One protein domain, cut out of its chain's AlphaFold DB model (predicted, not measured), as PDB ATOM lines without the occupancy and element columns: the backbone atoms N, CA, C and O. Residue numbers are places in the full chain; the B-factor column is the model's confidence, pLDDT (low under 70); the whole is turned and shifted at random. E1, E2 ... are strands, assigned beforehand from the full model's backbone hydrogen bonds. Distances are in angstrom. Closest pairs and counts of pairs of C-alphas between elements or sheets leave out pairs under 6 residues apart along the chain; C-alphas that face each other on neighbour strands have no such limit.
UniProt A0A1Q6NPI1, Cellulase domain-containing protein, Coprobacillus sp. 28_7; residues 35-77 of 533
ATOM      1  N   ASN A  35       3.130 -27.343  35.489       80.50
ATOM      2  CA  ASN A  35       3.733 -26.165  34.859       80.50
ATOM      3  C   ASN A  35       4.045 -25.066  35.881       80.50
ATOM      4  O   ASN A  35       3.271 -24.838  36.809       80.50
ATOM      5  N   LYS A  36       5.170 -24.378  35.668       83.38
ATOM      6  CA  LYS A  36       5.605 -23.182  36.404       83.38
ATOM      7  C   LYS A  36       4.718 -21.977  36.093       83.38
ATOM      8  O   LYS A  36       3.964 -22.001  35.122       83.38
ATOM      9  N   GLU A  37       4.868 -20.909  36.870       83.25
ATOM     10  CA  GLU A  37       4.287 -19.619  36.503       83.25
ATOM     11  C   GLU A  37       4.907 -19.120  35.199       83.25
ATOM     12  O   GLU A  37       6.129 -19.172  35.023       83.25
ATOM     13  N   LYS A  38       4.080 -18.613  34.282       81.94
ATOM     14  CA  LYS A  38       4.529 -18.200  32.946       81.94
ATOM     15  C   LYS A  38       4.051 -16.805  32.596       81.94
ATOM     16  O   LYS A  38       2.854 -16.525  32.636       81.94
ATOM     17  N   CYS A  39       4.985 -15.927  32.223       78.75
ATOM     18  CA  CYS A  39       4.657 -14.560  31.856       78.75
ATOM     19  C   CYS A  39       3.866 -14.552  30.551       78.75
ATOM     20  O   CYS A  39       4.350 -15.029  29.522       78.75
ATOM     21  N   ILE A  40       2.686 -13.936  30.571       79.38
ATOM     22  CA  ILE A  40       1.751 -13.935  29.439       79.38
ATOM     23  C   ILE A  40       2.357 -13.231  28.211       79.38
ATOM     24  O   ILE A  40       2.042 -13.573  27.076       79.38
ATOM     25  N   LYS A  41       3.260 -12.260  28.419       75.62
ATOM     26  CA  LYS A  41       3.809 -11.421  27.339       75.62
ATOM     27  C   LYS A  41       5.101 -11.937  26.716       75.62
ATOM     28  O   LYS A  41       5.272 -11.819  25.509       75.62
ATOM     29  N   CYS A  42       6.033 -12.440  27.521       75.06
ATOM     30  CA  CYS A  42       7.370 -12.814  27.037       75.06
ATOM     31  C   CYS A  42       7.670 -14.310  27.165       75.06
ATOM     32  O   CYS A  42       8.714 -14.760  26.705       75.06
ATOM     33  N   GLY A  43       6.778 -15.075  27.799       78.06
ATOM     34  CA  GLY A  43       6.967 -16.502  28.020       78.06
ATOM     35  C   GLY A  43       8.048 -16.851  29.041       78.06
ATOM     36  O   GLY A  43       8.311 -18.038  29.202       78.06
ATOM     37  N   LEU A  44       8.653 -15.866  29.726       77.50
ATOM     38  CA  LEU A  44       9.572 -16.121  30.836       77.50
ATOM     39  C   LEU A  44       8.849 -16.970  31.886       77.50
ATOM     40  O   LEU A  44       7.742 -16.624  32.301       77.50
ATOM     41  N   GLU A  45       9.461 -18.079  32.287       81.31
ATOM     42  CA  GLU A  45       8.935 -18.973  33.317       81.31
ATOM     43  C   GLU A  45       9.698 -18.753  34.620       81.31
ATOM     44  O   GLU A  45      10.930 -18.691  34.624       81.31
ATOM     45  N   GLN A  46       8.969 -18.649  35.728       76.38
ATOM     46  CA  GLN A  46       9.547 -18.458  37.054       76.38
ATOM     47  C   GLN A  46       8.946 -19.432  38.070       76.38
ATOM     48  O   GLN A  46       7.852 -19.966  37.890       76.38
ATOM     49  N   GLY A  47       9.688 -19.687  39.146       82.81
ATOM     50  CA  GLY A  47       9.280 -20.633  40.183       82.81
ATOM     51  C   GLY A  47       9.352 -22.103  39.749       82.81
ATOM     52  O   GLY A  47      10.078 -22.480  38.821       82.81
ATOM     53  N   PHE A  48       8.611 -22.947  40.464       79.25
ATOM     54  CA  PHE A  48       8.488 -24.389  40.236       79.25
ATOM     55  C   PHE A  48       7.005 -24.750  40.066       79.25
ATOM     56  O   PHE A  48       6.156 -24.035  40.601       79.25
ATOM     57  N   PRO A  49       6.660 -25.834  39.345       84.06
ATOM     58  CA  PRO A  49       5.304 -26.365  39.390       84.06
ATOM     59  C   PRO A  49       4.897 -26.665  40.834       84.06
ATOM     60  O   PRO A  49       5.740 -27.053  41.644       84.06
ATOM     61  N   LEU A  50       3.608 -26.545  41.150       85.06
ATOM     62  CA  LEU A  50       3.104 -26.735  42.515       85.06
ATOM     63  C   LEU A  50       3.275 -28.171  43.044       85.06
ATOM     64  O   LEU A  50       3.051 -28.417  44.231       85.06
ATOM     65  N   GLY A  51       3.610 -29.118  42.164       83.56
ATOM     66  CA  GLY A  51       3.610 -30.542  42.458       83.56
ATOM     67  C   GLY A  51       2.195 -31.088  42.650       83.56
ATOM     68  O   GLY A  51       1.197 -30.354  42.723       83.56
ATOM     69  N   HIS A  52       2.096 -32.410  42.713       84.81
ATOM     70  CA  HIS A  52       0.844 -33.071  43.042       84.81
ATOM     71  C   HIS A  52       0.693 -33.183  44.561       84.81
ATOM     72  O   HIS A  52       1.589 -33.663  45.246       84.81
ATOM     73  N   ASP A  53      -0.464 -32.763  45.063       86.62
ATOM     74  CA  ASP A  53      -0.881 -32.949  46.453       86.62
ATOM     75  C   ASP A  53      -1.939 -34.056  46.477       86.62
ATOM     76  O   ASP A  53      -3.103 -33.825  46.133       86.62
ATOM     77  N   PHE A  54      -1.504 -35.286  46.736       85.75
ATOM     78  CA  PHE A  54      -2.345 -36.477  46.668       85.75
ATOM     79  C   PHE A  54      -3.132 -36.692  47.968       85.75
ATOM     80  O   PHE A  54      -2.592 -36.592  49.064       85.75
ATOM     81  N   LEU A  55      -4.420 -37.030  47.845       80.50
ATOM     82  CA  LEU A  55      -5.135 -37.771  48.886       80.50
ATOM     83  C   LEU A  55      -4.610 -39.203  48.917       80.50
ATOM     84  O   LEU A  55      -4.314 -39.765  47.859       80.50
ATOM     85  N   GLU A  56      -4.545 -39.786  50.110       76.25
ATOM     86  CA  GLU A  56      -4.239 -41.204  50.283       76.25
ATOM     87  C   GLU A  56      -5.234 -42.082  49.508       76.25
ATOM     88  O   GLU A  56      -6.394 -41.708  49.300       76.25
ATOM     89  N   ALA A  57      -4.765 -43.241  49.044       73.25
ATOM     90  CA  ALA A  57      -5.618 -44.223  48.386       73.25
ATOM     91  C   ALA A  57      -6.653 -44.776  49.377       73.25
ATOM     92  O   ALA A  57      -6.365 -44.966  50.556       73.25
ATOM     93  N   THR A  58      -7.847 -45.084  48.886       72.75
ATOM     94  CA  THR A  58      -8.856 -45.856  49.618       72.75
ATOM     95  C   THR A  58      -8.938 -47.274  49.052       72.75
ATOM     96  O   THR A  58      -8.272 -47.613  48.071       72.75
ATOM     97  N   ILE A  59      -9.768 -48.125  49.658       65.25
ATOM     98  CA  ILE A  59     -10.001 -49.495  49.169       65.25
ATOM     99  C   ILE A  59     -10.566 -49.540  47.739       65.25
ATOM    100  O   ILE A  59     -10.329 -50.505  47.021       65.25
ATOM    101  N   ASP A  60     -11.247 -48.474  47.303       71.12
ATOM    102  CA  ASP A  60     -11.914 -48.420  45.997       71.12
ATOM    103  C   ASP A  60     -11.255 -47.436  45.017       71.12
ATOM    104  O   ASP A  60     -11.597 -47.421  43.834       71.12
ATOM    105  N   LYS A  61     -10.339 -46.569  45.480       74.88
ATOM    106  CA  LYS A  61      -9.732 -45.516  44.648       74.88
ATOM    107  C   LYS A  61      -8.233 -45.353  44.928       74.88
ATOM    108  O   LYS A  61      -7.844 -45.315  46.091       74.88
ATOM    109  N   PRO A  62      -7.385 -45.204  43.895       81.69
ATOM    110  CA  PRO A  62      -5.964 -44.910  44.077       81.69
ATOM    111  C   PRO A  62      -5.743 -43.489  44.622       81.69
ATOM    112  O   PRO A  62      -6.674 -42.675  44.679       81.69
ATOM    113  N   MET A  63      -4.497 -43.160  44.979       81.19
ATOM    114  CA  MET A  63      -4.146 -41.809  45.423       81.19
ATOM    115  C   MET A  63      -4.532 -40.793  44.347       81.19
ATOM    116  O   MET A  63      -4.147 -40.945  43.189       81.19
ATOM    117  N   THR A  64      -5.283 -39.753  44.712       82.31
ATOM    118  CA  THR A  64      -5.828 -38.773  43.755       82.31
ATOM    119  C   THR A  64      -5.370 -37.365  44.110       82.31
ATOM    120  O   THR A  64      -5.545 -36.917  45.242       82.31
ATOM    121  N   CYS A  65      -4.778 -36.646  43.156       85.69
ATOM    122  CA  CYS A  65      -4.296 -35.286  43.374       85.69
ATOM    123  C   CYS A  65      -5.473 -34.326  43.594       85.69
ATOM    124  O   CYS A  65      -6.274 -34.121  42.683       85.69
ATOM    125  N   LYS A  66      -5.541 -33.668  44.759       84.81
ATOM    126  CA  LYS A  66      -6.627 -32.734  45.128       84.81
ATOM    127  C   LYS A  66      -6.770 -31.560  44.163       84.81
ATOM    128  O   LYS A  66      -7.838 -30.970  44.068       84.81
ATOM    129  N   ARG A  67      -5.682 -31.203  43.478       83.88
ATOM    130  CA  ARG A  67      -5.593 -30.007  42.630       83.88
ATOM    131  C   ARG A  67      -5.938 -30.267  41.164       83.88
ATOM    132  O   ARG A  67      -6.528 -29.405  40.532       83.88
ATOM    133  N   CYS A  68      -5.565 -31.425  40.611       80.75
ATOM    134  CA  CYS A  68      -5.741 -31.716  39.176       80.75
ATOM    135  C   CYS A  68      -6.486 -33.022  38.873       80.75
ATOM    136  O   CYS A  68      -6.754 -33.306  37.712       80.75
ATOM    137  N   GLY A  69      -6.798 -33.833  39.888       81.94
ATOM    138  CA  GLY A  69      -7.543 -35.079  39.727       81.94
ATOM    139  C   GLY A  69      -6.754 -36.252  39.140       81.94
ATOM    140  O   GLY A  69      -7.322 -37.332  39.014       81.94
ATOM    141  N   ILE A  70      -5.465 -36.092  38.806       85.56
ATOM    142  CA  ILE A  70      -4.655 -37.223  38.335       85.56
ATOM    143  C   ILE A  70      -4.489 -38.260  39.449       85.56
ATOM    144  O   ILE A  70      -4.322 -37.907  40.621       85.56
ATOM    145  N   THR A  71      -4.520 -39.532  39.076       83.25
ATOM    146  CA  THR A  71      -4.370 -40.660  39.995       83.25
ATOM    147  C   THR A  71      -2.977 -41.276  39.909       83.25
ATOM    148  O   THR A  71      -2.379 -41.300  38.835       83.25
ATOM    149  N   SER A  72      -2.471 -41.803  41.026       78.44
ATOM    150  CA  SER A  72      -1.190 -42.511  41.113       78.44
ATOM    151  C   SER A  72      -1.323 -43.778  41.964       78.44
ATOM    152  O   SER A  72      -1.928 -43.748  43.036       78.44
ATOM    153  N   GLY A  73      -0.753 -44.891  41.497       79.19
ATOM    154  CA  GLY A  73      -0.861 -46.202  42.147       79.19
ATOM    155  C   GLY A  73      -2.212 -46.898  41.940       79.19
ATOM    156  O   GLY A  73      -3.037 -46.453  41.143       79.19
ATOM    157  N   GLU A  74      -2.426 -48.003  42.656       74.00
ATOM    158  CA  GLU A  74      -3.687 -48.762  42.679       74.00
ATOM    159  C   GLU A  74      -4.449 -48.555  44.007       74.00
ATOM    160  O   GLU A  74      -3.834 -48.156  45.001       74.00
ATOM    161  N   PRO A  75      -5.774 -48.809  44.052       75.19
ATOM    162  CA  PRO A  75      -6.528 -48.909  45.304       75.19
ATOM    163  C   PRO A  75      -5.937 -49.943  46.274       75.19
ATOM    164  O   PRO A  75      -5.306 -50.920  45.862       75.19
ATOM    165  N   ILE A  76      -6.188 -49.767  47.573       70.44
ATOM    166  CA  ILE A  76      -5.733 -50.715  48.601       70.44
ATOM    167  C   ILE A  76      -6.506 -52.037  48.441       70.44
ATOM    168  O   ILE A  76      -7.719 -52.074  48.636       70.44
ATOM    169  N   LYS A  77      -5.821 -53.141  48.108       61.41
ATOM    170  CA  LYS A  77      -6.461 -54.463  47.962       61.41
ATOM    171  C   LYS A  77      -7.013 -54.962  49.301       61.41
ATOM    172  O   LYS A  77      -6.269 -55.106  50.270       61.41
TER     173      LYS A  77
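AT A GLANCE: This is residues 35 to 77 of the 533 residues of the protein "Cellulase domain-containing protein" of Coprobacillus sp. 28_7 (UniProt A0A1Q6NPI1). The printed part has little regular structure: two small lobes of loops, each with one very short strand, E1 then E2, are strung along a rod, with a thin stretch about residues 49 to 51 between them. The E1 lobe is a single folded-back loop, and the larger E2 lobe folds back twice. Of 43 printed residues, 6 are in the two named strands, with no named helix; the class is all strand. The whole is extended, with a radius of gyration of the C-alphas of 15.0 A and spans of 48 by 13 by 12 A.

HOW THE PARTS SIT: Residues 37 to 38 of E1, residues 37 to 39, pair antiparallel with residues 45 to 46. In E2, residues 63 to 65, residues 64 to 65 pair antiparallel with residues 54 to 55, and residues 63 to 64 with residues 71 to 72. Each strand pairs with no named strand. E1 and E2 are apart.

IN THESE COORDINATES: E1 begins at C-alpha 37 (4.287, -19.619, 36.503) and measures 6.9 A. E2 measures 6.8 A and ends at C-alpha 65 (-4.296, -35.286, 43.374).

THE WHOLE: The C-alphas farthest apart, of Lys 41 and Lys 77, are 48.8 A apart. The link from E1 to E2 is long, 23 residues. The printed part has no cut. Its mean pLDDT is 79.2; residues 59 and 77 are under 70.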